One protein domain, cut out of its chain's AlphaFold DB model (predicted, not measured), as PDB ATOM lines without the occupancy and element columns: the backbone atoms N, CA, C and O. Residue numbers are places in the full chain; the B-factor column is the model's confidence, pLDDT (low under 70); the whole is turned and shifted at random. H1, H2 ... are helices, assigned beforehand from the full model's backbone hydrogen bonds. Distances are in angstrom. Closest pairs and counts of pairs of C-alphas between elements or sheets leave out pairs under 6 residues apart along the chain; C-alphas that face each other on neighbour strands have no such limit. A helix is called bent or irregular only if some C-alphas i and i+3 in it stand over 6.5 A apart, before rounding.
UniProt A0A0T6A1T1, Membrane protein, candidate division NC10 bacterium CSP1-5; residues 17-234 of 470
ATOM      1  N   PHE A  17     126.885 114.093  76.736       94.69
ATOM      2  CA  PHE A  17     125.445 113.902  76.800       94.69
ATOM      3  C   PHE A  17     125.098 112.418  76.934       94.69
ATOM      4  O   PHE A  17     125.493 111.597  76.110       94.69
ATOM      5  N   GLN A  18     124.321 112.076  77.960       95.25
ATOM      6  CA  GLN A  18     123.879 110.708  78.208       95.25
ATOM      7  C   GLN A  18     122.544 110.462  77.501       95.25
ATOM      8  O   GLN A  18     121.474 110.609  78.090       95.25
ATOM      9  N   ILE A  19     122.606 110.065  76.227       96.31
ATOM     10  CA  ILE A  19     121.418 109.790  75.397       96.31
ATOM     11  C   ILE A  19     120.513 108.691  75.983       96.31
ATOM     12  O   ILE A  19     119.317 108.671  75.703       96.31
ATOM     13  N   GLY A  20     121.042 107.826  76.858       98.00
ATOM     14  CA  GLY A  20     120.280 106.773  77.538       98.00
ATOM     15  C   GLY A  20     119.026 107.276  78.262       98.00
ATOM     16  O   GLY A  20     118.007 106.594  78.231       98.00
ATOM     17  N   TYR A  21     119.040 108.493  78.819       98.56
ATOM     18  CA  TYR A  21     117.838 109.101  79.410       98.56
ATOM     19  C   TYR A  21     116.718 109.295  78.393       98.56
ATOM     20  O   TYR A  21     115.558 109.051  78.699       98.56
ATOM     21  N   ILE A  22     117.074 109.712  77.177       98.44
ATOM     22  CA  ILE A  22     116.118 109.935  76.095       98.44
ATOM     23  C   ILE A  22     115.554 108.598  75.620       98.44
ATOM     24  O   ILE A  22     114.353 108.496  75.392       98.44
ATOM     25  N   TRP A  23     116.384 107.552  75.543       98.56
ATOM     26  CA  TRP A  23     115.911 106.215  75.181       98.56
ATOM     27  C   TRP A  23     114.975 105.613  76.219       98.56
ATOM     28  O   TRP A  23     113.927 105.099  75.842       98.56
ATOM     29  N   VAL A  24     115.294 105.714  77.512       98.62
ATOM     30  CA  VAL A  24     114.393 105.226  78.565       98.62
ATOM     31  C   VAL A  24     113.114 106.070  78.621       98.62
ATOM     32  O   VAL A  24     112.032 105.505  78.761       98.62
ATOM     33  N   ALA A  25     113.191 107.390  78.424       98.75
ATOM     34  CA  ALA A  25     112.005 108.243  78.321       98.75
ATOM     35  C   ALA A  25     111.095 107.821  77.155       98.75
ATOM     36  O   ALA A  25     109.899 107.624  77.340       98.75
ATOM     37  N   LEU A  26     111.653 107.618  75.958       98.69
ATOM     38  CA  LEU A  26     110.888 107.169  74.790       98.69
ATOM     39  C   LEU A  26     110.333 105.751  74.974       98.69
ATOM     40  O   LEU A  26     109.186 105.503  74.621       98.69
ATOM     41  N   ALA A  27     111.109 104.827  75.549       98.56
ATOM     42  CA  ALA A  27     110.655 103.464  75.814       98.56
ATOM     43  C   ALA A  27     109.498 103.448  76.823       98.56
ATOM     44  O   ALA A  27     108.470 102.823  76.575       98.56
ATOM     45  N   THR A  28     109.627 104.181  77.929       98.19
ATOM     46  CA  THR A  28     108.549 104.309  78.920       98.19
ATOM     47  C   THR A  28     107.318 104.987  78.322       98.19
ATOM     48  O   THR A  28     106.208 104.514  78.555       98.19
ATOM     49  N   ALA A  29     107.491 106.008  77.477       98.25
ATOM     50  CA  ALA A  29     106.394 106.640  76.751       98.25
ATOM     51  C   ALA A  29     105.683 105.669  75.797       98.25
ATOM     52  O   ALA A  29     104.462 105.600  75.819       98.25
ATOM     53  N   VAL A  30     106.409 104.903  74.983       98.50
ATOM     54  CA  VAL A  30     105.810 103.988  73.998       98.50
ATOM     55  C   VAL A  30     105.144 102.794  74.679       98.50
ATOM     56  O   VAL A  30     103.983 102.511  74.402       98.50
ATOM     57  N   PHE A  31     105.843 102.101  75.580       97.56
ATOM     58  CA  PHE A  31     105.407 100.788  76.072       97.56
ATOM     59  C   PHE A  31     104.482 100.832  77.289       97.56
ATOM     60  O   PHE A  31     103.750  99.872  77.517       97.56
ATOM     61  N   ALA A  32     104.488 101.919  78.062       96.06
ATOM     62  CA  ALA A  32     103.663 102.031  79.264       96.06
ATOM     63  C   ALA A  32     102.852 103.333  79.288       96.06
ATOM     64  O   ALA A  32     101.640 103.284  79.446       96.06
ATOM     65  N   GLY A  33     103.461 104.492  79.039       96.94
ATOM     66  CA  GLY A  33     102.777 105.788  79.045       96.94
ATOM     67  C   GLY A  33     101.627 105.856  78.035       96.94
ATOM     68  O   GLY A  33     100.457 105.791  78.403       96.94
ATOM     69  N   PHE A  34     101.929 106.004  76.749       98.06
ATOM     70  CA  PHE A  34     100.931 106.117  75.688       98.06
ATOM     71  C   PHE A  34     100.202 104.801  75.424       98.06
ATOM     72  O   PHE A  34      99.015 104.855  75.135       98.06
ATOM     73  N   ALA A  35     100.842 103.636  75.573       98.31
ATOM     74  CA  ALA A  35     100.156 102.351  75.404       98.31
ATOM     75  C   ALA A  35      99.036 102.135  76.435       98.31
ATOM     76  O   ALA A  35      97.907 101.832  76.049       98.31
ATOM     77  N   ILE A  36      99.302 102.349  77.733       98.06
ATOM     78  CA  ILE A  36      98.253 102.239  78.756       98.06
ATOM     79  C   ILE A  36      97.219 103.352  78.558       98.06
ATOM     80  O   ILE A  36      96.026 103.087  78.626       98.06
ATOM     81  N   GLY A  37      97.648 104.579  78.242       97.44
ATOM     82  CA  GLY A  37      96.730 105.690  77.961       97.44
ATOM     83  C   GLY A  37      95.803 105.421  76.774       97.44
ATOM     84  O   GLY A  37      94.618 105.725  76.843       97.44
ATOM     85  N   ALA A  38      96.319 104.804  75.709       98.31
ATOM     86  CA  ALA A  38      95.549 104.364  74.552       98.31
ATOM     87  C   ALA A  38      94.519 103.311  74.938       98.31
ATOM     88  O   ALA A  38      93.357 103.448  74.575       98.31
ATOM     89  N   HIS A  39      94.925 102.306  75.716       97.88
ATOM     90  CA  HIS A  39      94.004 101.299  76.225       97.88
ATOM     91  C   HIS A  39      92.895 101.925  77.085       97.88
ATOM     92  O   HIS A  39      91.723 101.680  76.820       97.88
ATOM     93  N   LEU A  40      93.252 102.777  78.053       97.56
ATOM     94  CA  LEU A  40      92.309 103.464  78.941       97.56
ATOM     95  C   LEU A  40      91.336 104.365  78.170       97.56
ATOM     96  O   LEU A  40      90.134 104.322  78.410       97.56
ATOM     97  N   ALA A  41      91.837 105.169  77.231       97.44
ATOM     98  CA  ALA A  41      90.994 106.028  76.409       97.44
ATOM     99  C   ALA A  41      90.034 105.198  75.553       97.44
ATOM    100  O   ALA A  41      88.851 105.514  75.508       97.44
ATOM    101  N   PHE A  42      90.519 104.113  74.943       97.94
ATOM    102  CA  PHE A  42      89.719 103.235  74.096       97.94
ATOM    103  C   PHE A  42      88.582 102.565  74.873       97.94
ATOM    104  O   PHE A  42      87.439 102.610  74.429       97.94
ATOM    105  N   ILE A  43      88.862 101.998  76.054       97.12
ATOM    106  CA  ILE A  43      87.812 101.349  76.855       97.12
ATOM    107  C   ILE A  43      86.755 102.342  77.340       97.12
ATOM    108  O   ILE A  43      85.575 102.024  77.279       97.12
ATOM    109  N   ILE A  44      87.156 103.551  77.748       95.31
ATOM    110  CA  ILE A  44      86.219 104.598  78.179       95.31
ATOM    111  C   ILE A  44      85.414 105.121  76.981       95.31
ATOM    112  O   ILE A  44      84.202 105.272  77.069       95.31
ATOM    113  N   GLY A  45      86.077 105.404  75.856       95.00
ATOM    114  CA  GLY A  45      85.445 105.999  74.677       95.00
ATOM    115  C   GLY A  45      84.430 105.086  73.991       95.00
ATOM    116  O   GLY A  45      83.503 105.589  73.372       95.00
ATOM    117  N   PHE A  46      84.585 103.766  74.119       96.12
ATOM    118  CA  PHE A  46      83.671 102.765  73.557       96.12
ATOM    119  C   PHE A  46      82.833 102.033  74.616       96.12
ATOM    120  O   PHE A  46      82.249 100.997  74.310       96.12
ATOM    121  N   ASP A  47      82.784 102.560  75.843       94.38
ATOM    122  CA  ASP A  47      81.970 102.045  76.953       94.38
ATOM    123  C   ASP A  47      82.175 100.542  77.242       94.38
ATOM    124  O   ASP A  47      81.253  99.781  77.537       94.38
ATOM    125  N   PHE A  48      83.425 100.079  77.142       96.25
ATOM    126  CA  PHE A  48      83.785  98.730  77.564       96.25
ATOM    127  C   PHE A  48      83.820  98.636  79.094       96.25
ATOM    128  O   PHE A  48      84.210  99.571  79.793       96.25
ATOM    129  N   SER A  49      83.493  97.456  79.628       94.62
ATOM    130  CA  SER A  49      83.492  97.207  81.073       94.62
ATOM    131  C   SER A  49      84.854  97.499  81.714       94.62
ATOM    132  O   SER A  49      85.877  96.936  81.307       94.62
ATOM    133  N   LEU A  50      84.859  98.311  82.771       94.62
ATOM    134  CA  LEU A  50      86.070  98.632  83.522       94.62
ATOM    135  C   LEU A  50      86.488  97.434  84.390       94.62
ATOM    136  O   LEU A  50      85.773  97.020  85.302       94.62
ATOM    137  N   GLY A  51      87.655  96.857  84.098       90.56
ATOM    138  CA  GLY A  51      88.200  95.728  84.857       90.56
ATOM    139  C   GLY A  51      88.742  96.124  86.238       90.56
ATOM    140  O   GLY A  51      89.020  97.290  86.508       90.56
ATOM    141  N   ARG A  52      88.990  95.129  87.102       90.25
ATOM    142  CA  ARG A  52      89.498  95.331  88.479       90.25
ATOM    143  C   ARG A  52      90.807  96.130  88.545       90.25
ATOM    144  O   ARG A  52      91.021  96.882  89.486       90.25
ATOM    145  N   GLY A  53      91.674  95.987  87.541       91.44
ATOM    146  CA  GLY A  53      92.944  96.718  87.451       91.44
ATOM    147  C   GLY A  53      92.842  98.141  86.890       91.44
ATOM    148  O   GLY A  53      93.872  98.798  86.761       91.44
ATOM    149  N   PHE A  54      91.648  98.629  86.532       95.19
ATOM    150  CA  PHE A  54      91.473  99.906  85.828       95.19
ATOM    151  C   PHE A  54      92.088 101.092  86.581       95.19
ATOM    152  O   PHE A  54      92.891 101.831  86.017       95.19
ATOM    153  N   ALA A  55      91.781 101.250  87.868       94.62
ATOM    154  CA  ALA A  55      92.291 102.374  88.650       94.62
ATOM    155  C   ALA A  55      93.824 102.314  88.836       94.62
ATOM    156  O   ALA A  55      94.506 103.333  88.700       94.62
ATOM    157  N   GLY A  56      94.387 101.114  89.028       95.38
ATOM    158  CA  GLY A  56      95.839 100.901  89.058       95.38
ATOM    159  C   GLY A  56      96.513 101.217  87.716       95.38
ATOM    160  O   GLY A  56      97.597 101.803  87.687       95.38
ATOM    161  N   LEU A  57      95.857 100.906  86.589       96.94
ATOM    162  CA  LEU A  57      96.306 101.306  85.250       96.94
ATOM    163  C   LEU A  57      96.275 102.827  85.070       96.94
ATOM    164  O   LEU A  57      97.238 103.374  84.542       96.94
ATOM    165  N   VAL A  58      95.229 103.521  85.536       97.25
ATOM    166  CA  VAL A  58      95.138 104.994  85.484       97.25
ATOM    167  C   VAL A  58      96.291 105.643  86.253       97.25
ATOM    168  O   VAL A  58      96.986 106.503  85.707       97.25
ATOM    169  N   GLN A  59      96.546 105.206  87.492       97.62
ATOM    170  CA  GLN A  59      97.651 105.736  88.298       97.62
ATOM    171  C   GLN A  59      99.015 105.409  87.677       97.62
ATOM    172  O   GLN A  59      99.886 106.273  87.604       97.62
ATOM    173  N   THR A  60      99.195 104.188  87.165       98.06
ATOM    174  CA  THR A  60     100.440 103.775  86.496       98.06
ATOM    175  C   THR A  60     100.689 104.572  85.217       98.06
ATOM    176  O   THR A  60     101.795 105.062  85.010       98.06
ATOM    177  N   HIS A  61      99.664 104.761  84.385       97.69
ATOM    178  CA  HIS A  61      99.727 105.602  83.193       97.69
ATOM    179  C   HIS A  61     100.168 107.025  83.537       97.69
ATOM    180  O   HIS A  61     101.139 107.519  82.962       97.69
ATOM    181  N   GLY A  62      99.482 107.665  84.493       97.44
ATOM    182  CA  GLY A  62      99.805 109.023  84.929       97.44
ATOM    183  C   GLY A  62     101.241 109.126  85.441       97.44
ATOM    184  O   GLY A  62     102.000 109.978  84.981       97.44
ATOM    185  N   HIS A  63     101.649 108.206  86.318       98.50
ATOM    186  CA  HIS A  63     102.999 108.151  86.882       98.50
ATOM    187  C   HIS A  63     104.077 108.006  85.803       98.50
ATOM    188  O   HIS A  63     105.037 108.774  85.760       98.50
ATOM    189  N   VAL A  64     103.899 107.064  84.874       98.38
ATOM    190  CA  VAL A  64     104.862 106.820  83.794       98.38
ATOM    191  C   VAL A  64     104.914 107.984  82.801       98.38
ATOM    192  O   VAL A  64     105.993 108.299  82.309       98.38
ATOM    193  N   GLN A  65     103.801 108.668  82.522       98.19
ATOM    194  CA  GLN A  65     103.807 109.869  81.676       98.19
ATOM    195  C   GLN A  65     104.568 111.035  82.325       98.19
ATOM    196  O   GLN A  65     105.337 111.735  81.662       98.19
ATOM    197  N   LEU A  66     104.379 111.240  83.630       98.50
ATOM    198  CA  LEU A  66     105.016 112.330  84.365       98.50
ATOM    199  C   LEU A  66     106.497 112.051  84.625       98.50
ATOM    200  O   LEU A  66     107.348 112.842  84.224       98.50
ATOM    201  N   VAL A  67     106.818 110.926  85.261       98.56
ATOM    202  CA  VAL A  67     108.176 110.598  85.718       98.56
ATOM    203  C   VAL A  67     108.991 109.934  84.617       98.56
ATOM    204  O   VAL A  67     110.146 110.302  84.399       98.56
ATOM    205  N   GLY A  68     108.396 108.975  83.904       98.44
ATOM    206  CA  GLY A  68     109.067 108.204  82.858       98.44
ATOM    207  C   GLY A  68     109.262 108.992  81.572       98.44
ATOM    208  O   GLY A  68     110.394 109.200  81.156       98.44
ATOM    209  N   TRP A  69     108.183 109.478  80.963       98.50
ATOM    210  CA  TRP A  69     108.261 110.214  79.704       98.50
ATOM    211  C   TRP A  69     108.834 111.622  79.901       98.50
ATOM    212  O   TRP A  69     109.973 111.895  79.517       98.50
ATOM    213  N   ALA A  70     108.071 112.529  80.514       98.56
ATOM    214  CA  ALA A  70     108.485 113.926  80.627       98.56
ATOM    215  C   ALA A  70     109.661 114.100  81.605       98.56
ATOM    216  O   ALA A  70     110.626 114.808  81.311       98.56
ATOM    217  N   GLY A  71     109.608 113.420  82.749       98.44
ATOM    218  CA  GLY A  71     110.569 113.539  83.838       98.44
ATOM    219  C   GLY A  71     111.979 113.088  83.460       98.44
ATOM    220  O   GLY A  71     112.917 113.878  83.585       98.44
ATOM    221  N   LEU A  72     112.152 111.864  82.945       98.56
ATOM    222  CA  LEU A  72     113.469 111.383  82.501       98.56
ATOM    223  C   LEU A  72     114.031 112.210  81.348       98.56
ATOM    224  O   LEU A  72     115.236 112.478  81.333       98.56
ATOM    225  N   PHE A  73     113.180 112.644  80.410       98.38
ATOM    226  CA  PHE A  73     113.606 113.534  79.332       98.38
ATOM    227  C   PHE A  73     114.185 114.831  79.914       98.38
ATOM    228  O   PHE A  73     115.300 115.233  79.572       98.38
ATOM    229  N   MET A  74     113.473 115.457  80.856       96.81
ATOM    230  CA  MET A  74     113.926 116.675  81.528       96.81
ATOM    231  C   MET A  74     115.194 116.460  82.360       96.81
ATOM    232  O   MET A  74     116.087 117.300  82.284       96.81
ATOM    233  N   ILE A  75     115.320 115.353  83.102       98.38
ATOM    234  CA  ILE A  75     116.539 115.017  83.861       98.38
ATOM    235  C   ILE A  75     117.741 114.880  82.916       98.38
ATOM    236  O   ILE A  75     118.801 115.453  83.173       98.38
ATOM    237  N   GLY A  76     117.591 114.153  81.806       97.31
ATOM    238  CA  GLY A  76     118.673 113.954  80.840       97.31
ATOM    239  C   GLY A  76     119.172 115.271  80.244       97.31
ATOM    240  O   GLY A  76     120.379 115.520  80.173       97.31
ATOM    241  N   ILE A  77     118.244 116.151  79.864       96.06
ATOM    242  CA  ILE A  77     118.569 117.469  79.315       96.06
ATOM    243  C   ILE A  77     119.139 118.407  80.393       96.06
ATOM    244  O   ILE A  77     120.116 119.115  80.135       96.06
ATOM    245  N   SER A  78     118.582 118.416  81.606       96.31
ATOM    246  CA  SER A  78     119.007 119.315  82.687       96.31
ATOM    247  C   SER A  78     120.424 119.009  83.173       96.31
ATOM    248  O   SER A  78     121.220 119.938  83.339       96.31
ATOM    249  N   LEU A  79     120.782 117.726  83.304       96.62
ATOM    250  CA  LEU A  79     122.130 117.276  83.666       96.62
ATOM    251  C   LEU A  79     123.187 117.719  82.649       96.62
ATOM    252  O   LEU A  79     124.354 117.877  83.002       96.62
ATOM    253  N   HIS A  80     122.786 117.961  81.401       94.56
ATOM    254  CA  HIS A  80     123.668 118.480  80.366       94.56
ATOM    255  C   HIS A  80     123.690 120.015  80.320       94.56
ATOM    256  O   HIS A  80     124.758 120.620  80.206       94.56
ATOM    257  N   ILE A  81     122.528 120.665  80.397       93.31
ATOM    258  CA  ILE A  81     122.399 122.105  80.137       93.31
ATOM    259  C   ILE A  81     122.694 122.960  81.374       93.31
ATOM    260  O   ILE A  81     123.375 123.976  81.245       93.31
ATOM    261  N   ILE A  82     122.261 122.560  82.574       94.88
ATOM    262  CA  ILE A  82     122.453 123.368  83.792       94.88
ATOM    263  C   ILE A  82     123.941 123.628  84.095       94.88
ATOM    264  O   ILE A  82     124.285 124.792  84.311       94.88
ATOM    265  N   PRO A  83     124.852 122.629  84.061       93.69
ATOM    266  CA  PRO A  83     126.277 122.879  84.305       93.69
ATOM    267  C   PRO A  83     126.891 123.852  83.287       93.69
ATOM    268  O   PRO A  83     127.693 124.711  83.645       93.69
ATOM    269  N   ARG A  84     126.451 123.783  82.022       91.88
ATOM    270  CA  ARG A  84     126.908 124.672  80.942       91.88
ATOM    271  C   ARG A  84     126.395 126.100  81.112       91.88
ATOM    272  O   ARG A  84     127.176 127.031  80.961       91.88
ATOM    273  N   LEU A  85     125.131 126.284  81.501       91.06
ATOM    274  CA  LEU A  85     124.597 127.605  81.867       91.06
ATOM    275  C   LEU A  85     125.327 128.205  83.073       91.06
ATOM    276  O   LEU A  85     125.480 129.419  83.166       91.06
ATOM    277  N   ALA A  86     125.768 127.349  83.991       91.50
ATOM    278  CA  ALA A  86     126.550 127.723  85.157       91.50
ATOM    279  C   ALA A  86     128.053 127.892  84.864       91.50
ATOM    280  O   ALA A  86     128.786 128.349  85.739       91.50
ATOM    281  N   SER A  87     128.509 127.548  83.652       91.38
ATOM    282  CA  SER A  87     129.920 127.508  83.246       91.38
ATOM    283  C   SER A  87     130.822 126.726  84.214       91.38
ATOM    284  O   SER A  87     131.969 127.099  84.448       91.38
ATOM    285  N   VAL A  88     130.304 125.636  84.786       91.69
ATOM    286  CA  VAL A  88     131.045 124.735  85.683       91.69
ATOM    287  C   VAL A  88     130.885 123.288  85.218       91.69
ATOM    288  O   VAL A  88     129.843 122.940  84.655       91.69
ATOM    289  N   PRO A  89     131.896 122.423  85.398       92.88
ATOM    290  CA  PRO A  89     131.741 120.999  85.125       92.88
ATOM    291  C   PRO A  89     130.773 120.371  86.133       92.88
ATOM    292  O   PRO A  89     130.647 120.826  87.273       92.88
ATOM    293  N   ILE A  90     130.102 119.291  85.731       94.50
ATOM    294  CA  ILE A  90     129.249 118.534  86.648       94.50
ATOM    295  C   ILE A  90     130.093 117.889  87.760       94.50
ATOM    296  O   ILE A  90     131.140 117.303  87.493       94.50
ATOM    297  N   ALA A  91     129.641 117.988  89.014       94.44
ATOM    298  CA  ALA A  91     130.477 117.677  90.179       94.44
ATOM    299  C   ALA A  91     130.924 116.206  90.273       94.44
ATOM    300  O   ALA A  91     132.034 115.927  90.718       94.44
ATOM    301  N   ASN A  92     130.065 115.251  89.899       94.69
ATOM    302  CA  ASN A  92     130.411 113.827  89.900       94.69
ATOM    303  C   ASN A  92     129.744 113.093  88.721       94.69
ATOM    304  O   ASN A  92     128.654 112.538  88.878       94.69
ATOM    305  N   PRO A  93     130.386 113.062  87.537       94.88
ATOM    306  CA  PRO A  93     129.813 112.445  86.339       94.88
ATOM    307  C   PRO A  93     129.437 110.964  86.513       94.88
ATOM    308  O   PRO A  93     128.504 110.484  85.876       94.88
ATOM    309  N   ARG A  94     130.107 110.235  87.420       95.06
ATOM    310  CA  ARG A  94     129.847 108.803  87.678       95.06
ATOM    311  C   ARG A  94     128.472 108.538  88.295       95.06
ATOM    312  O   ARG A  94     128.015 107.398  88.300       95.06
ATOM    313  N   TRP A  95     127.824 109.560  88.850       97.38
ATOM    314  CA  TRP A  95     126.489 109.437  89.438       97.38
ATOM    315  C   TRP A  95     125.381 109.471  88.389       97.38
ATOM    316  O   TRP A  95     124.304 108.943  88.646       97.38
ATOM    317  N   ILE A  96     125.653 110.026  87.204       97.75
ATOM    318  CA  ILE A  96     124.680 110.135  86.116       97.75
ATOM    319  C   ILE A  96     124.082 108.760  85.748       97.75
ATOM    320  O   ILE A  96     122.875 108.590  85.897       97.75
ATOM    321  N   PRO A  97     124.861 107.723  85.379       97.81
ATOM    322  CA  PRO A  97     124.271 106.422  85.053       97.81
ATOM    323  C   PRO A  97     123.516 105.782  86.229       97.81
ATOM    324  O   PRO A  97     122.541 105.075  86.008       97.81
ATOM    325  N   ARG A  98     123.908 106.044  87.484       98.25
ATOM    326  CA  ARG A  98     123.214 105.499  88.667       98.25
ATOM    327  C   ARG A  98     121.812 106.076  88.823       98.25
ATOM    328  O   ARG A  98     120.889 105.327  89.113       98.25
ATOM    329  N   ILE A  99     121.659 107.383  88.595       98.69
ATOM    330  CA  ILE A  99     120.345 108.037  88.562       98.69
ATOM    331  C   ILE A  99     119.476 107.344  87.510       98.69
ATOM    332  O   ILE A  99     118.358 106.950  87.819       98.69
ATOM    333  N   LEU A 100     119.998 107.147  86.292       98.69
ATOM    334  CA  LEU A 100     119.247 106.494  85.221       98.69
ATOM    335  C   LEU A 100     118.794 105.079  85.605       98.69
ATOM    336  O   LEU A 100     117.620 104.772  85.442       98.69
ATOM    337  N   TRP A 101     119.687 104.241  86.140       98.56
ATOM    338  CA  TRP A 101     119.346 102.866  86.527       98.56
ATOM    339  C   TRP A 101     118.302 102.793  87.639       98.56
ATOM    340  O   TRP A 101     117.394 101.971  87.560       98.56
ATOM    341  N   LEU A 102     118.405 103.662  88.646       98.81
ATOM    342  CA  LEU A 102     117.427 103.730  89.729       98.81
ATOM    343  C   LEU A 102     116.052 104.160  89.210       98.81
ATOM    344  O   LEU A 102     115.063 103.476  89.461       98.81
ATOM    345  N   MET A 103     115.998 105.234  88.420       98.81
ATOM    346  CA  MET A 103     114.740 105.714  87.847       98.81
ATOM    347  C   MET A 103     114.129 104.685  86.885       98.81
ATOM    348  O   MET A 103     112.944 104.389  86.974       98.81
ATOM    349  N   ALA A 104     114.930 104.100  85.988       98.69
ATOM    350  CA  ALA A 104     114.468 103.099  85.027       98.69
ATOM    351  C   ALA A 104     113.981 101.816  85.715       98.69
ATOM    352  O   ALA A 104     112.931 101.289  85.355       98.69
ATOM    353  N   GLY A 105     114.725 101.329  86.714       98.62
ATOM    354  CA  GLY A 105     114.358 100.150  87.495       98.62
ATOM    355  C   GLY A 105     113.068 100.360  88.284       98.62
ATOM    356  O   GLY A 105     112.199  99.493  88.263       98.62
ATOM    357  N   GLY A 106     112.911 101.530  88.910       98.75
ATOM    358  CA  GLY A 106     111.678 101.905  89.594       98.75
ATOM    359  C   GLY A 106     110.483 101.974  88.645       98.75
ATOM    360  O   GLY A 106     109.502 101.267  88.850       98.75
ATOM    361  N   LEU A 107     110.604 102.692  87.528       98.69
ATOM    362  CA  LEU A 107     109.530 102.808  86.535       98.69
ATOM    363  C   LEU A 107     109.121 101.459  85.932       98.69
ATOM    364  O   LEU A 107     107.929 101.200  85.752       98.69
ATOM    365  N   LEU A 108     110.090 100.587  85.632       98.44
ATOM    366  CA  LEU A 108     109.823  99.231  85.150       98.44
ATOM    367  C   LEU A 108     109.057  98.428  86.203       98.44
ATOM    368  O   LEU A 108     108.024  97.832  85.899       98.44
ATOM    369  N   LEU A 109     109.531  98.450  87.449       97.88
ATOM    370  CA  LEU A 109     108.899  97.736  88.551       97.88
ATOM    371  C   LEU A 109     107.481  98.257  88.822       97.88
ATOM    372  O   LEU A 109     106.562  97.452  88.955       97.88
ATOM    373  N   ARG A 110     107.271  99.582  88.809       97.56
ATOM    374  CA  ARG A 110     105.949 100.214  88.940       97.56
ATOM    375  C   ARG A 110     105.005  99.748  87.837       97.56
ATOM    376  O   ARG A 110     103.886  99.338  88.136       97.56
ATOM    377  N   SER A 111     105.470  99.782  86.586       97.12
ATOM    378  CA  SER A 111     104.672  99.438  85.402       97.12
ATOM    379  C   SER A 111     104.202  97.982  85.404       97.12
ATOM    380  O   SER A 111     103.120  97.688  84.906       97.12
ATOM    381  N   LEU A 112     104.998  97.074  85.976       94.94
ATOM    382  CA  LEU A 112     104.676  95.647  86.055       94.94
ATOM    383  C   LEU A 112     103.866  95.293  87.311       94.94
ATOM    384  O   LEU A 112     102.943  94.481  87.250       94.94
ATOM    385  N   ALA A 113     104.212  95.870  88.463       95.12
ATOM    386  CA  ALA A 113     103.626  95.482  89.740       95.12
ATOM    387  C   ALA A 113     102.267  96.150  89.989       95.12
ATOM    388  O   ALA A 113     101.303  95.457  90.310       95.12
ATOM    389  N   HIS A 114     102.154  97.467  89.798       95.06
ATOM    390  CA  HIS A 114     100.989  98.225  90.261       95.06
ATOM    391  C   HIS A 114      99.679  97.854  89.536       95.06
ATOM    392  O   HIS A 114      98.706  97.541  90.221       95.06
ATOM    393  N   PRO A 115      99.627  97.740  88.191       93.12
ATOM    394  CA  PRO A 115      98.406  97.311  87.500       93.12
ATOM    395  C   PRO A 115      97.957  95.885  87.839       93.12
ATOM    396  O   PRO A 115      96.785  95.545  87.664       93.12
ATOM    397  N   THR A 116      98.886  95.030  88.279       92.44
ATOM    398  CA  THR A 116      98.607  93.611  88.531       92.44
ATOM    399  C   THR A 116      98.162  93.327  89.964       92.44
ATOM    400  O   THR A 116      97.645  92.238  90.212       92.44
ATOM    401  N   LEU A 117      98.289  94.295  90.884       92.62
ATOM    402  CA  LEU A 117      97.885  94.144  92.289       92.62
ATOM    403  C   LEU A 117      96.435  93.673  92.429       92.62
ATOM    404  O   LEU A 117      96.172  92.701  93.130       92.62
ATOM    405  N   ALA A 118      95.519  94.279  91.670       91.00
ATOM    406  CA  ALA A 118      94.092  93.952  91.703       91.00
ATOM    407  C   ALA A 118      93.755  92.493  91.321       91.00
ATOM    408  O   ALA A 118      92.636  92.038  91.554       91.00
ATOM    409  N   TYR A 119      94.701  91.757  90.729       90.69
ATOM    410  CA  TYR A 119      94.535  90.356  90.333       90.69
ATOM    411  C   TYR A 119      95.299  89.372  91.227       90.69
ATOM    412  O   TYR A 119      95.091  88.168  91.109       90.69
ATOM    413  N   ARG A 120      96.192  89.854  92.100       82.12
ATOM    414  CA  ARG A 120      97.099  89.010  92.900       82.12
ATOM    415  C   ARG A 120      96.638  88.776  94.343       82.12
ATOM    416  O   ARG A 120      97.338  88.080  95.075       82.12
ATOM    417  N   GLY A 121      95.483  89.312  94.741       70.62
ATOM    418  CA  GLY A 121      94.991  89.235  96.122       70.62
ATOM    419  C   GLY A 121      95.931  89.930  97.115       70.62
ATOM    420  O   GLY A 121      96.732  90.776  96.721       70.62
ATOM    421  N   GLU A 122      95.881  89.537  98.389       71.06
ATOM    422  CA  GLU A 122      96.713  90.073  99.487       71.06
ATOM    423  C   GLU A 122      98.185  89.597  99.433       71.06
ATOM    424  O   GLU A 122      98.813  89.248 100.432       71.06
ATOM    425  N   SER A 123      98.775  89.528  98.239       81.00
ATOM    426  CA  SER A 123     100.159  89.098  98.063       81.00
ATOM    427  C   SER A 123     101.121  90.184  98.555       81.00
ATOM    428  O   SER A 123     101.411  91.134  97.821       81.00
ATOM    429  N   ALA A 124     101.723  89.984  99.733       88.19
ATOM    430  CA  ALA A 124     102.748  90.869 100.302       88.19
ATOM    431  C   ALA A 124     103.853  91.238  99.292       88.19
ATOM    432  O   ALA A 124     104.253  92.395  99.192       88.19
ATOM    433  N   PHE A 125     104.296  90.280  98.468       90.81
ATOM    434  CA  PHE A 125     105.300  90.523  97.427       90.81
ATOM    435  C   PHE A 125     104.879  91.606  96.418       90.81
ATOM    436  O   PHE A 125     105.714  92.389  95.974       90.81
ATOM    437  N   GLY A 126     103.593  91.671  96.064       91.81
ATOM    438  CA  GLY A 126     103.072  92.652  95.114       91.81
ATOM    439  C   GLY A 126     103.159  94.063  95.681       91.81
ATOM    440  O   GLY A 126     103.731  94.944  95.041       91.81
ATOM    441  N   TYR A 127     102.651  94.263  96.899       94.69
ATOM    442  CA  TYR A 127     102.698  95.558  97.578       94.69
ATOM    443  C   TYR A 127     104.134  96.046  97.761       94.69
ATOM    444  O   TYR A 127     104.467  97.165  97.372       94.69
ATOM    445  N   TRP A 128     105.019  95.181  98.263       95.00
ATOM    446  CA  TRP A 128     106.419  95.541  98.481       95.00
ATOM    447  C   TRP A 128     107.201  95.746  97.182       95.00
ATOM    448  O   TRP A 128     108.132  96.548  97.167       95.00
ATOM    449  N   ALA A 129     106.805  95.115  96.074       96.50
ATOM    450  CA  ALA A 129     107.340  95.445  94.756       96.50
ATOM    451  C   ALA A 129     106.948  96.872  94.332       96.50
ATOM    452  O   ALA A 129     107.800  97.624  93.855       96.50
ATOM    453  N   VAL A 130     105.695  97.291  94.553       96.62
ATOM    454  CA  VAL A 130     105.289  98.675  94.260       96.62
ATOM    455  C   VAL A 130     106.003  99.663  95.187       96.62
ATOM    456  O   VAL A 130     106.557 100.644  94.696       96.62
ATOM    457  N   VAL A 131     106.111  99.394  96.487       98.25
ATOM    458  CA  VAL A 131     106.904 100.235  97.408       98.25
ATOM    459  C   VAL A 131     108.372 100.304  96.976       98.25
ATOM    460  O   VAL A 131     108.956 101.386  96.906       98.25
ATOM    461  N   GLY A 132     108.960  99.165  96.598       98.50
ATOM    462  CA  GLY A 132     110.315  99.076  96.063       98.50
ATOM    463  C   GLY A 132     110.519  99.954  94.828       98.50
ATOM    464  O   GLY A 132     111.567 100.583  94.696       98.50
ATOM    465  N   SER A 133     109.505 100.075  93.964       98.50
ATOM    466  CA  SER A 133     109.564 100.991  92.820       98.50
ATOM    467  C   SER A 133     109.710 102.453  93.251       98.50
ATOM    468  O   SER A 133     110.578 103.158  92.736       98.50
ATOM    469  N   GLY A 134     108.937 102.884  94.256       98.56
ATOM    470  CA  GLY A 134     109.030 104.227  94.827       98.56
ATOM    471  C   GLY A 134     110.374 104.484  95.506       98.56
ATOM    472  O   GLY A 134     110.937 105.561  95.343       98.56
ATOM    473  N   LEU A 135     110.933 103.497  96.216       98.81
ATOM    474  CA  LEU A 135     112.250 103.616  96.861       98.81
ATOM    475  C   LEU A 135     113.376 103.821  95.842       98.81
ATOM    476  O   LEU A 135     114.265 104.651  96.058       98.81
ATOM    477  N   LEU A 136     113.339 103.085  94.727       98.88
ATOM    478  CA  LEU A 136     114.305 103.243  93.640       98.88
ATOM    479  C   LEU A 136     114.208 104.642  93.020       98.88
ATOM    480  O   LEU A 136     115.225 105.325  92.897       98.88
ATOM    481  N   GLU A 137     112.999 105.097  92.685       98.75
ATOM    482  CA  GLU A 137     112.780 106.430  92.113       98.75
ATOM    483  C   GLU A 137     113.180 107.546  93.085       98.75
ATOM    484  O   GLU A 137     113.920 108.454  92.707       98.75
ATOM    485  N   TRP A 138     112.787 107.449  94.358       98.81
ATOM    486  CA  TRP A 138     113.171 108.401  95.402       98.81
ATOM    487  C   TRP A 138     114.693 108.487  95.560       98.81
ATOM    488  O   TRP A 138     115.259 109.583  95.584       98.81
ATOM    489  N   GLY A 139     115.386 107.344  95.576       98.81
ATOM    490  CA  GLY A 139     116.848 107.298  95.600       98.81
ATOM    491  C   GLY A 139     117.478 107.939  94.358       98.81
ATOM    492  O   GLY A 139     118.428 108.720  94.472       98.81
ATOM    493  N   GLY A 140     116.930 107.669  93.169       98.81
ATOM    494  CA  GLY A 140     117.364 108.278  91.909       98.81
ATOM    495  C   GLY A 140     117.224 109.802  91.917       98.81
ATOM    496  O   GLY A 140     118.185 110.517  91.607       98.81
ATOM    497  N   VAL A 141     116.067 110.305  92.351       98.81
ATOM    498  CA  VAL A 141     115.786 111.737  92.518       98.81
ATOM    499  C   VAL A 141     116.709 112.365  93.563       98.81
ATOM    500  O   VAL A 141     117.276 113.433  93.318       98.81
ATOM    501  N   GLY A 142     116.943 111.698  94.694       98.75
ATOM    502  CA  GLY A 142     117.849 112.176  95.738       98.75
ATOM    503  C   GLY A 142     119.286 112.361  95.248       98.75
ATOM    504  O   GLY A 142     119.912 113.398  95.506       98.75
ATOM    505  N   ILE A 143     119.799 111.404  94.470       98.75
ATOM    506  CA  ILE A 143     121.122 111.509  93.842       98.75
ATOM    507  C   ILE A 143     121.134 112.633  92.795       98.75
ATOM    508  O   ILE A 143     122.084 113.419  92.772       98.75
ATOM    509  N   TYR A 144     120.090 112.753  91.968       98.69
ATOM    510  CA  TYR A 144     119.948 113.813  90.960       98.69
ATOM    511  C   TYR A 144     119.982 115.219  91.572       98.69
ATOM    512  O   TYR A 144     120.808 116.050  91.175       98.69
ATOM    513  N   VAL A 145     119.149 115.472  92.584       98.50
ATOM    514  CA  VAL A 145     119.090 116.764  93.279       98.50
ATOM    515  C   VAL A 145     120.435 117.070  93.937       98.50
ATOM    516  O   VAL A 145     120.986 118.158  93.758       98.50
ATOM    517  N   THR A 146     121.027 116.092  94.628       98.50
ATOM    518  CA  THR A 146     122.338 116.256  95.273       98.50
ATOM    519  C   THR A 146     123.438 116.578  94.259       98.50
ATOM    520  O   THR A 146     124.276 117.447  94.512       98.50
ATOM    521  N   LEU A 147     123.444 115.911  93.103       98.19
ATOM    522  CA  LEU A 147     124.422 116.126  92.036       98.19
ATOM    523  C   LEU A 147     124.348 117.553  91.479       98.19
ATOM    524  O   LEU A 147     125.385 118.210  91.340       98.19
ATOM    525  N   LEU A 148     123.143 118.057  91.201       97.31
ATOM    526  CA  LEU A 148     122.957 119.422  90.704       97.31
ATOM    527  C   LEU A 148     123.291 120.475  91.764       97.31
ATOM    528  O   LEU A 148     123.997 121.433  91.455       97.31
ATOM    529  N   LEU A 149     122.885 120.280  93.023       96.75
ATOM    530  CA  LEU A 149     123.247 121.192  94.112       96.75
ATOM    531  C   LEU A 149     124.766 121.269  94.307       96.75
ATOM    532  O   LEU A 149     125.318 122.362  94.425       96.75
ATOM    533  N   ARG A 150     125.467 120.127  94.291       96.56
ATOM    534  CA  ARG A 150     126.939 120.091  94.363       96.56
ATOM    535  C   ARG A 150     127.590 120.781  93.166       96.56
ATOM    536  O   ARG A 150     128.570 121.492  93.350       96.56
ATOM    537  N   THR A 151     127.030 120.609  91.972       94.50
ATOM    538  CA  THR A 151     127.515 121.271  90.752       94.50
ATOM    539  C   THR A 151     127.374 122.790  90.856       94.50
ATOM    540  O   THR A 151     128.336 123.520  90.638       94.50
ATOM    541  N   LEU A 152     126.206 123.280  91.278       92.88
ATOM    542  CA  LEU A 152     125.934 124.713  91.398       92.88
ATOM    543  C   LEU A 152     126.720 125.392  92.531       92.88
ATOM    544  O   LEU A 152     127.018 126.578  92.428       92.88
ATOM    545  N   ARG A 153     127.127 124.656  93.576       91.75
ATOM    546  CA  ARG A 153     128.069 125.160  94.597       91.75
ATOM    547  C   ARG A 153     129.460 125.479  94.035       91.75
ATOM    548  O   ARG A 153     130.191 126.240  94.653       91.75
ATOM    549  N   GLY A 154     129.821 124.929  92.874       86.81
ATOM    550  CA  GLY A 154     131.071 125.249  92.179       86.81
ATOM    551  C   GLY A 154     131.088 126.634  91.520       86.81
ATOM    552  O   GLY A 154     132.149 127.090  91.093       86.81
ATOM    553  N   VAL A 155     129.941 127.319  91.426       87.75
ATOM    554  CA  VAL A 155     129.842 128.654  90.823       87.75
ATOM    555  C   VAL A 155     130.471 129.690  91.759       87.75
ATOM    556  O   VAL A 155     129.886 130.060  92.772       87.75
ATOM    557  N   ARG A 156     131.668 130.172  91.404       82.19
ATOM    558  CA  ARG A 156     132.444 131.131  92.215       82.19
ATOM    559  C   ARG A 156     131.869 132.550  92.215       82.19
ATOM    560  O   ARG A 156     131.852 133.198  93.251       82.19
ATOM    561  N   ASP A 157     131.409 133.027  91.059       82.50
ATOM    562  CA  ASP A 157     130.815 134.358  90.906       82.50
ATOM    563  C   ASP A 157     129.551 134.263  90.050       82.50
ATOM    564  O   ASP A 157     129.592 134.224  88.819       82.50
ATOM    565  N   ALA A 158     128.402 134.208  90.723       75.94
ATOM    566  CA  ALA A 158     127.122 134.076  90.049       75.94
ATOM    567  C   ALA A 158     126.775 135.320  89.209       75.94
ATOM    568  O   ALA A 158     126.085 135.183  88.202       75.94
ATOM    569  N   LYS A 159     127.279 136.519  89.556       79.94
ATOM    570  CA  LYS A 159     127.002 137.756  88.797       79.94
ATOM    571  C   LYS A 159     127.581 137.701  87.383       79.94
ATOM    572  O   LYS A 159     127.005 138.293  86.474       79.94
ATOM    573  N   ARG A 160     128.649 136.924  87.173       82.38
ATOM    574  CA  ARG A 160     129.234 136.655  85.847       82.38
ATOM    575  C   ARG A 160     128.420 135.680  84.994       82.38
ATOM    576  O   ARG A 160     128.756 135.484  83.833       82.38
ATOM    577  N   GLN A 161     127.361 135.080  85.541       85.69
ATOM    578  CA  GLN A 161     126.498 134.118  84.850       85.69
ATOM    579  C   GLN A 161     125.040 134.621  84.792       85.69
ATOM    580  O   GLN A 161     124.141 133.967  85.332       85.69
ATOM    581  N   PRO A 162     124.763 135.773  84.140       84.81
ATOM    582  CA  PRO A 162     123.424 136.383  84.100       84.81
ATOM    583  C   PRO A 162     122.361 135.440  83.512       84.81
ATOM    584  O   PRO A 162     121.205 135.462  83.932       84.81
ATOM    585  N   ALA A 163     122.781 134.559  82.598       85.38
ATOM    586  CA  ALA A 163     121.972 133.515  81.979       85.38
ATOM    587  C   ALA A 163     121.374 132.518  82.980       85.38
ATOM    588  O   ALA A 163     120.173 132.272  82.953       85.38
ATOM    589  N   LEU A 164     122.205 131.939  83.853       89.00
ATOM    590  CA  LEU A 164     121.757 131.039  84.919       89.00
ATOM    591  C   LEU A 164     120.951 131.813  85.955       89.00
ATOM    592  O   LEU A 164     119.922 131.359  86.449       89.00
ATOM    593  N   LEU A 165     121.461 132.990  86.301       89.50
ATOM    594  CA  LEU A 165     120.897 133.845  87.317       89.50
ATOM    595  C   LEU A 165     119.426 134.160  87.035       89.50
ATOM    596  O   LEU A 165     118.637 134.082  87.978       89.50
ATOM    597  N   SER A 166     119.051 134.497  85.799       90.69
ATOM    598  CA  SER A 166     117.677 134.875  85.441       90.69
ATOM    599  C   SER A 166     116.661 133.741  85.608       90.69
ATOM    600  O   SER A 166     115.538 133.999  86.030       90.69
ATOM    601  N   VAL A 167     117.065 132.492  85.370       94.62
ATOM    602  CA  VAL A 167     116.195 131.301  85.465       94.62
ATOM    603  C   VAL A 167     116.391 130.489  86.746       94.62
ATOM    604  O   VAL A 167     115.707 129.491  86.961       94.62
ATOM    605  N   ARG A 168     117.302 130.911  87.635       94.31
ATOM    606  CA  ARG A 168     117.608 130.213  88.893       94.31
ATOM    607  C   ARG A 168     116.365 129.881  89.732       94.31
ATOM    608  O   ARG A 168     116.336 128.766  90.247       94.31
ATOM    609  N   PRO A 169     115.363 130.774  89.891       96.62
ATOM    610  CA  PRO A 169     114.173 130.439  90.667       96.62
ATOM    611  C   PRO A 169     113.415 129.243  90.081       96.62
ATOM    612  O   PRO A 169     113.091 128.336  90.829       96.62
ATOM    613  N   PHE A 170     113.248 129.161  88.756       97.44
ATOM    614  CA  PHE A 170     112.608 128.007  88.118       97.44
ATOM    615  C   PHE A 170     113.359 126.694  88.372       97.44
ATOM    616  O   PHE A 170     112.736 125.682  88.678       97.44
ATOM    617  N   PHE A 171     114.696 126.699  88.296       95.94
ATOM    618  CA  PHE A 171     115.482 125.505  88.625       95.94
ATOM    619  C   PHE A 171     115.420 125.147  90.113       95.94
ATOM    620  O   PHE A 171     115.414 123.967  90.448       95.94
ATOM    621  N   ALA A 172     115.359 126.135  91.008       96.75
ATOM    622  CA  ALA A 172     115.171 125.881  92.434       96.75
ATOM    623  C   ALA A 172     113.804 125.235  92.703       96.75
ATOM    624  O   ALA A 172     113.745 124.222  93.397       96.75
ATOM    625  N   THR A 173     112.742 125.761  92.087       96.88
ATOM    626  CA  THR A 173     111.396 125.181  92.136       96.88
ATOM    627  C   THR A 173     111.392 123.754  91.601       96.88
ATOM    628  O   THR A 173     110.903 122.869  92.290       96.88
ATOM    629  N   MET A 174     112.035 123.500  90.454       97.56
ATOM    630  CA  MET A 174     112.190 122.153  89.891       97.56
ATOM    631  C   MET A 174     112.831 121.181  90.888       97.56
ATOM    632  O   MET A 174     112.336 120.072  91.068       97.56
ATOM    633  N   LEU A 175     113.950 121.559  91.514       98.06
ATOM    634  CA  LEU A 175     114.654 120.684  92.456       98.06
ATOM    635  C   LEU A 175     113.813 120.395  93.706       98.06
ATOM    636  O   LEU A 175     113.786 119.254  94.166       98.06
ATOM    637  N   ALA A 176     113.122 121.409  94.232       98.19
ATOM    638  CA  ALA A 176     112.213 121.253  95.362       98.19
ATOM    639  C   ALA A 176     111.005 120.377  94.995       98.19
ATOM    640  O   ALA A 176     110.682 119.450  95.732       98.19
ATOM    641  N   GLY A 177     110.396 120.619  93.832       98.31
ATOM    642  CA  GLY A 177     109.257 119.868  93.312       98.31
ATOM    643  C   GLY A 177     109.568 118.390  93.111       98.31
ATOM    644  O   GLY A 177     108.789 117.552  93.540       98.31
ATOM    645  N   TRP A 178     110.733 118.060  92.543       98.38
ATOM    646  CA  TRP A 178     111.173 116.669  92.390       98.38
ATOM    647  C   TRP A 178     111.266 115.942  93.730       98.38
ATOM    648  O   TRP A 178     110.776 114.823  93.856       98.38
ATOM    649  N   MET A 179     111.900 116.572  94.722       98.31
ATOM    650  CA  MET A 179     112.069 115.968  96.042       98.31
ATOM    651  C   MET A 179     110.732 115.827  96.776       98.31
ATOM    652  O   MET A 179     110.486 114.794  97.397       98.31
ATOM    653  N   LEU A 180     109.875 116.850  96.692       98.19
ATOM    654  CA  LEU A 180     108.550 116.840  97.302       98.19
ATOM    655  C   LEU A 180     107.685 115.733  96.696       98.19
ATOM    656  O   LEU A 180     107.206 114.882  97.438       98.19
ATOM    657  N   TYR A 181     107.588 115.695  95.365       98.56
ATOM    658  CA  TYR A 181     106.844 114.673  94.635       98.56
ATOM    659  C   TYR A 181     107.325 113.263  94.976       98.56
ATOM    660  O   TYR A 181     106.555 112.422  95.421       98.56
ATOM    661  N   ALA A 182     108.630 113.002  94.846       98.62
ATOM    662  CA  ALA A 182     109.165 111.666  95.097       98.62
ATOM    663  C   ALA A 182     108.911 111.205  96.541       98.62
ATOM    664  O   ALA A 182     108.710 110.017  96.785       98.62
ATOM    665  N   SER A 183     108.931 112.135  97.501       98.62
ATOM    666  CA  SER A 183     108.684 111.829  98.911       98.62
ATOM    667  C   SER A 183     107.204 111.564  99.184       98.62
ATOM    668  O   SER A 183     106.894 110.577  99.843       98.62
ATOM    669  N   ILE A 184     106.293 112.391  98.655       98.19
ATOM    670  CA  ILE A 184     104.846 112.162  98.767       98.19
ATOM    671  C   ILE A 184     104.489 110.834  98.102       98.19
ATOM    672  O   ILE A 184     103.905 109.976  98.755       98.19
ATOM    673  N   ASN A 185     104.922 110.614  96.860       98.50
ATOM    674  CA  ASN A 185     104.674 109.376  96.131       98.50
ATOM    675  C   ASN A 185     105.113 108.139  96.926       98.50
ATOM    676  O   ASN A 185     104.351 107.186  97.061       98.50
ATOM    677  N   LEU A 186     106.320 108.166  97.502       98.69
ATOM    678  CA  LEU A 186     106.821 107.073  98.329       98.69
ATOM    679  C   LEU A 186     105.939 106.834  99.562       98.69
ATOM    680  O   LEU A 186     105.604 105.687  99.852       98.69
ATOM    681  N   LEU A 187     105.543 107.896 100.267       98.44
ATOM    682  CA  LEU A 187     104.655 107.796 101.427       98.44
ATOM    683  C   LEU A 187     103.290 107.209 101.051       98.44
ATOM    684  O   LEU A 187     102.791 106.351 101.774       98.44
ATOM    685  N   LEU A 188     102.726 107.597  99.905       98.12
ATOM    686  CA  LEU A 188     101.459 107.049  99.413       98.12
ATOM    687  C   LEU A 188     101.559 105.570  99.061       98.12
ATOM    688  O   LEU A 188     100.626 104.819  99.321       98.12
ATOM    689  N   LEU A 189     102.692 105.126  98.517       98.06
ATOM    690  CA  LEU A 189     102.913 103.704  98.270       98.06
ATOM    691  C   LEU A 189     103.018 102.895  99.560       98.06
ATOM    692  O   LEU A 189     102.508 101.776  99.612       98.06
ATOM    693  N   PHE A 190     103.681 103.439 100.583       98.12
ATOM    694  CA  PHE A 190     103.737 102.805 101.898       98.12
ATOM    695  C   PHE A 190     102.356 102.746 102.554       98.12
ATOM    696  O   PHE A 190     101.994 101.688 103.056       98.12
ATOM    697  N   ASP A 191     101.583 103.835 102.524       97.25
ATOM    698  CA  ASP A 191     100.220 103.878 103.072       97.25
ATOM    699  C   ASP A 191      99.296 102.884 102.353       97.25
ATOM    700  O   ASP A 191      98.656 102.060 103.006       97.25
ATOM    701  N   MET A 192      99.329 102.863 101.017       96.25
ATOM    702  CA  MET A 192      98.610 101.892 100.186       96.25
ATOM    703  C   MET A 192      98.960 100.446 100.575       96.25
ATOM    704  O   MET A 192      98.074  99.631 100.826       96.25
ATOM    705  N   ALA A 193     100.255 100.122 100.666       95.75
ATOM    706  CA  ALA A 193     100.718  98.791 101.055       95.75
ATOM    707  C   ALA A 193     100.317  98.421 102.490       95.75
ATOM    708  O   ALA A 193      99.960  97.275 102.754       95.75
ATOM    709  N   TRP A 194     100.372  99.384 103.410       95.00
ATOM    710  CA  TRP A 194     100.037  99.193 104.818       95.00
ATOM    711  C   TRP A 194      98.547  98.915 105.031       95.00
ATOM    712  O   TRP A 194      98.190  98.075 105.852       95.00
ATOM    713  N   ARG A 195      97.680  99.594 104.274       93.88
ATOM    714  CA  ARG A 195      96.223  99.398 104.305       93.88
ATOM    715  C   ARG A 195      95.754  98.177 103.518       93.88
ATOM    716  O   ARG A 195      94.609  97.767 103.672       93.88
ATOM    717  N   GLY A 196      96.619  97.602 102.684       93.25
ATOM    718  CA  GLY A 196      96.243  96.547 101.744       93.25
ATOM    719  C   GLY A 196      95.436  97.064 100.546       93.25
ATOM    720  O   GLY A 196      94.821  96.272  99.832       93.25
ATOM    721  N   ASP A 197      95.453  98.370 100.281       94.12
ATOM    722  CA  ASP A 197      94.734  98.972  99.159       94.12
ATOM    723  C   ASP A 197      95.449  98.703  97.833       94.12
ATOM    724  O   ASP A 197      96.672  98.718  97.742       94.12
ATOM    725  N   VAL A 198      94.701  98.489  96.753       93.50
ATOM    726  CA  VAL A 198      95.289  98.224  95.421       93.50
ATOM    727  C   VAL A 198      95.591  99.495  94.620       93.50
ATOM    728  O   VAL A 198      96.084  99.405  93.494       93.50
ATOM    729  N   VAL A 199      95.267 100.662  95.180       95.00
ATOM    730  CA  VAL A 199      95.475 101.991  94.598       95.00
ATOM    731  C   VAL A 199      95.834 102.993  95.689       95.00
ATOM    732  O   VAL A 199      95.370 102.877  96.818       95.00
ATOM    733  N   MET A 200      96.627 104.003  95.339       96.50
ATOM    734  CA  MET A 200      96.930 105.113  96.247       96.50
ATOM    735  C   MET A 200      95.683 105.965  96.500       96.50
ATOM    736  O   MET A 200      94.836 106.080  95.606       96.50
ATOM    737  N   ASP A 201      95.626 106.624  97.662       95.81
ATOM    738  CA  ASP A 201      94.577 107.596  97.986       95.81
ATOM    739  C   ASP A 201      94.390 108.612  96.835       95.81
ATOM    740  O   ASP A 201      95.356 109.279  96.433       95.81
ATOM    741  N   PRO A 202      93.177 108.731  96.260       94.00
ATOM    742  CA  PRO A 202      92.962 109.560  95.080       94.00
ATOM    743  C   PRO A 202      93.231 111.050  95.303       94.00
ATOM    744  O   PRO A 202      93.738 111.703  94.389       94.00
ATOM    745  N   ALA A 203      92.909 111.592  96.483       93.12
ATOM    746  CA  ALA A 203      93.068 113.014  96.777       93.12
ATOM    747  C   ALA A 203      94.550 113.381  96.897       93.12
ATOM    748  O   ALA A 203      95.017 114.345  96.287       93.12
ATOM    749  N   TRP A 204      95.319 112.559  97.606       95.88
ATOM    750  CA  TRP A 204      96.759 112.721  97.700       95.88
ATOM    751  C   TRP A 204      97.481 112.490  96.377       95.88
ATOM    752  O   TRP A 204      98.376 113.259  96.035       95.88
ATOM    753  N   ASN A 205      97.092 111.471  95.609       96.19
ATOM    754  CA  ASN A 205      97.675 111.223  94.292       96.19
ATOM    755  C   ASN A 205      97.385 112.387  93.326       96.19
ATOM    756  O   ASN A 205      98.256 112.793  92.559       96.19
ATOM    757  N   GLN A 206      96.178 112.959  93.376       94.31
ATOM    758  CA  GLN A 206      95.825 114.163  92.624       94.31
ATOM    759  C   GLN A 206      96.716 115.351  93.009       94.31
ATOM    760  O   GLN A 206      97.270 116.010  92.126       94.31
ATOM    761  N   PHE A 207      96.870 115.605  94.309       95.56
ATOM    762  CA  PHE A 207      97.729 116.668  94.822       95.56
ATOM    763  C   PHE A 207      99.187 116.481  94.374       95.56
ATOM    764  O   PHE A 207      99.819 117.421  93.893       95.56
ATOM    765  N   ASP A 208      99.709 115.255  94.448       97.00
ATOM    766  CA  ASP A 208     101.070 114.918  94.025       97.00
ATOM    767  C   ASP A 208     101.291 115.183  92.521       97.00
ATOM    768  O   ASP A 208     102.300 115.766  92.110       97.00
ATOM    769  N   ILE A 209     100.299 114.861  91.680       97.19
ATOM    770  CA  ILE A 209     100.304 115.189  90.245       97.19
ATOM    771  C   ILE A 209     100.354 116.708  90.019       97.19
ATOM    772  O   ILE A 209     101.137 117.181  89.190       97.19
ATOM    773  N   GLU A 210      99.540 117.486  90.735       95.88
ATOM    774  CA  GLU A 210      99.520 118.953  90.630       95.88
ATOM    775  C   GLU A 210     100.858 119.570  91.046       95.88
ATOM    776  O   GLU A 210     101.384 120.447  90.352       95.88
ATOM    777  N   ILE A 211     101.455 119.050  92.120       96.31
ATOM    778  CA  ILE A 211     102.796 119.408  92.581       96.31
ATOM    779  C   ILE A 211     103.843 119.118  91.508       96.31
ATOM    780  O   ILE A 211     104.669 119.983  91.214       96.31
ATOM    781  N   PHE A 212     103.802 117.953  90.862       98.50
ATOM    782  CA  PHE A 212     104.757 117.631  89.806       98.50
ATOM    783  C   PHE A 212     104.603 118.546  88.584       98.50
ATOM    784  O   PHE A 212     105.582 119.092  88.071       98.50
ATOM    785  N   ILE A 213     103.372 118.774  88.122       98.38
ATOM    786  CA  ILE A 213     103.111 119.656  86.977       98.38
ATOM    787  C   ILE A 213     103.572 121.087  87.287       98.38
ATOM    788  O   ILE A 213     104.299 121.691  86.492       98.38
ATOM    789  N   GLY A 214     103.162 121.614  88.443       98.00
ATOM    790  CA  GLY A 214     103.374 123.004  88.832       98.00
ATOM    791  C   GLY A 214     104.788 123.314  89.319       98.00
ATOM    792  O   GLY A 214     105.312 124.382  89.025       98.00
ATOM    793  N   LEU A 215     105.444 122.403  90.040       98.44
ATOM    794  CA  LEU A 215     106.785 122.646  90.581       98.44
ATOM    795  C   LEU A 215     107.902 122.051  89.723       98.44
ATOM    796  O   LEU A 215     109.025 122.544  89.804       98.44
ATOM    797  N   VAL A 216     107.626 121.052  88.879       98.56
ATOM    798  CA  VAL A 216     108.648 120.409  88.034       98.56
ATOM    799  C   VAL A 216     108.471 120.773  86.566       98.56
ATOM    800  O   VAL A 216     109.325 121.461  86.004       98.56
ATOM    801  N   LEU A 217     107.379 120.337  85.931       98.38
ATOM    802  CA  LEU A 217     107.260 120.388  84.470       98.38
ATOM    803  C   LEU A 217     107.198 121.820  83.926       98.38
ATOM    804  O   LEU A 217     107.981 122.177  83.041       98.38
ATOM    805  N   LEU A 218     106.294 122.648  84.457       98.50
ATOM    806  CA  LEU A 218     106.112 124.025  83.989       98.50
ATOM    807  C   LEU A 218     107.343 124.911  84.272       98.50
ATOM    808  O   LEU A 218     107.820 125.551  83.332       98.50
ATOM    809  N   PRO A 219     107.947 124.915  85.481       98.25
ATOM    810  CA  PRO A 219     109.169 125.676  85.742       98.25
ATOM    811  C   PRO A 219     110.326 125.303  84.817       98.25
ATOM    812  O   PRO A 219     111.008 126.189  84.299       98.25
ATOM    813  N   VAL A 220     110.539 124.009  84.560       97.00
ATOM    814  CA  VAL A 220     111.567 123.562  83.611       97.00
ATOM    815  C   VAL A 220     111.244 124.062  82.213       97.00
ATOM    816  O   VAL A 220     112.101 124.679  81.582       97.00
ATOM    817  N   ALA A 221     110.013 123.875  81.739       98.19
ATOM    818  CA  ALA A 221     109.607 124.363  80.429       98.19
ATOM    819  C   ALA A 221     109.838 125.879  80.286       98.19
ATOM    820  O   ALA A 221     110.383 126.314  79.273       98.19
ATOM    821  N   PHE A 222     109.527 126.683  81.307       98.31
ATOM    822  CA  PHE A 222     109.745 128.135  81.300       98.31
ATOM    823  C   PHE A 222     111.229 128.523  81.333       98.31
ATOM    824  O   PHE A 222     111.672 129.383  80.560       98.31
ATOM    825  N   ALA A 223     112.028 127.858  82.170       96.75
ATOM    826  CA  ALA A 223     113.472 128.063  82.232       96.75
ATOM    827  C   ALA A 223     114.149 127.749  80.894       96.75
ATOM    828  O   ALA A 223     114.924 128.553  80.379       96.75
ATOM    829  N   PHE A 224     113.838 126.598  80.299       94.56
ATOM    830  CA  PHE A 224     114.389 126.214  79.005       94.56
ATOM    831  C   PHE A 224     113.908 127.136  77.896       94.56
ATOM    832  O   PHE A 224     114.713 127.576  77.079       94.56
ATOM    833  N   SER A 225     112.627 127.487  77.887       96.44
ATOM    834  CA  SER A 225     112.060 128.274  76.798       96.44
ATOM    835  C   SER A 225     112.600 129.694  76.758       96.44
ATOM    836  O   SER A 225     112.997 130.160  75.693       96.44
ATOM    837  N   SER A 226     112.751 130.333  77.919       95.25
ATOM    838  CA  SER A 226     113.379 131.655  78.022       95.25
ATOM    839  C   SER A 226     114.847 131.673  77.572       95.25
ATOM    840  O   SER A 226     115.354 132.724  77.199       95.25
ATOM    841  N   ARG A 227     115.564 130.542  77.581       92.12
ATOM    842  CA  ARG A 227     116.988 130.498  77.191       92.12
ATOM    843  C   ARG A 227     117.225 129.948  75.791       92.12
ATOM    844  O   ARG A 227     118.120 130.427  75.103       92.12
ATOM    845  N   MET A 228     116.454 128.947  75.383       91.62
ATOM    846  CA  MET A 228     116.708 128.165  74.173       91.62
ATOM    847  C   MET A 228     115.877 128.649  72.984       91.62
ATOM    848  O   MET A 228     116.392 128.703  71.870       91.62
ATOM    849  N   LEU A 229     114.612 129.034  73.189       93.94
ATOM    850  CA  LEU A 229     113.742 129.414  72.071       93.94
ATOM    851  C   LEU A 229     114.174 130.709  71.375       93.94
ATOM    852  O   LEU A 229     114.162 130.708  70.146       93.94
ATOM    853  N   PRO A 230     114.681 131.753  72.064       92.38
ATOM    854  CA  PRO A 230     115.296 132.890  71.380       92.38
ATOM    855  C   PRO A 230     116.412 132.498  70.405       92.38
ATOM    856  O   PRO A 230     116.537 133.082  69.331       92.38
ATOM    857  N   LEU A 231     117.181 131.454  70.731       89.38
ATOM    858  CA  LEU A 231     118.263 130.957  69.880       89.38
ATOM    859  C   LEU A 231     117.761 130.100  68.713       89.38
ATOM    860  O   LEU A 231     118.351 130.154  67.640       89.38
ATOM    861  N   TYR A 232     116.711 129.298  68.905       90.75
ATOM    862  CA  TYR A 232     116.226 128.364  67.878       90.75
ATOM    863  C   TYR A 232     115.146 128.922  66.969       90.75
ATOM    864  O   TYR A 232     115.013 128.460  65.842       90.75
ATOM    865  N   LEU A 233     114.391 129.899  67.450       91.69
ATOM    866  CA  LEU A 233     113.283 130.508  66.730       91.69
ATOM    867  C   LEU A 233     113.573 131.956  66.333       91.69
ATOM    868  O   LEU A 233     112.678 132.604  65.802       91.69
ATOM    869  N   ALA A 234     114.788 132.455  66.596       89.56
ATOM    870  CA  ALA A 234     115.163 133.855  66.407       89.56
ATOM    871  C   ALA A 234     114.153 134.814  67.075       89.56
ATOM    872  O   ALA A 234     113.648 135.735  66.447       89.56
TER     873      ALA A 234
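This is residues 17 to 234 of the 470 residues of the protein "Membrane protein" of candidate division NC10 bacterium CSP1-5 (UniProt A0A0T6A1T1). Six long helices run up and down in one elongated bundle, H2 in its middle and the bent H6 packing on H5; residues 228 to 234 stick out. The 218 printed residues, all helix by class, with H1 to H6 and no named strand, are compact: radius of gyration of the C-alphas 18.4 A, spans 59 by 36 by 29 A.

H1, residues 20 to 45, assigned as one helix by its hydrogen bonds, is bent, C-alphas 31 and 34 being 7.0 A apart; arm H1a ends at 31, H1b begins at 34. The hub H2, residues 54 to 85, touches H1a with residues 64 to 76 alone, the closest C-alphas being Ala 25 and Trp 69, 4.5 A. H3, residues 93 to 120, and H4, residues 124 to 152, form a hairpin, closest C-alphas Gly 106 and Ser 133, 4.0 A. H4 touches H5, residues 162 to 195, closest C-alphas Gly 134 and Leu 186, 5.0 A. H6, residues 202 to 232, likewise assigned as one, is bent, C-alphas 215 and 218 being 6.8 A apart; its arms H6a and H6b touch H5. Every O i to N i+4 pair is within hydrogen-bond range in H1a, H1b, H4 and H6a, against 21 of 28 in H2, 18 of 24 in H3, 27 of 30 in H5 and 9 of 11 in H6b.

H1a begins at C-alpha 20 (120.280, 106.773, 77.538) and H6b ends at C-alpha 232 (116.226, 128.364, 67.878). H5 measures 50.2 A, H2 43.4 A.

The C-alphas farthest apart, Ser 49 and Asp 157, are 61.0 A apart. The printed part has no cut and no long link; no printed residue is under 70 in pLDDT.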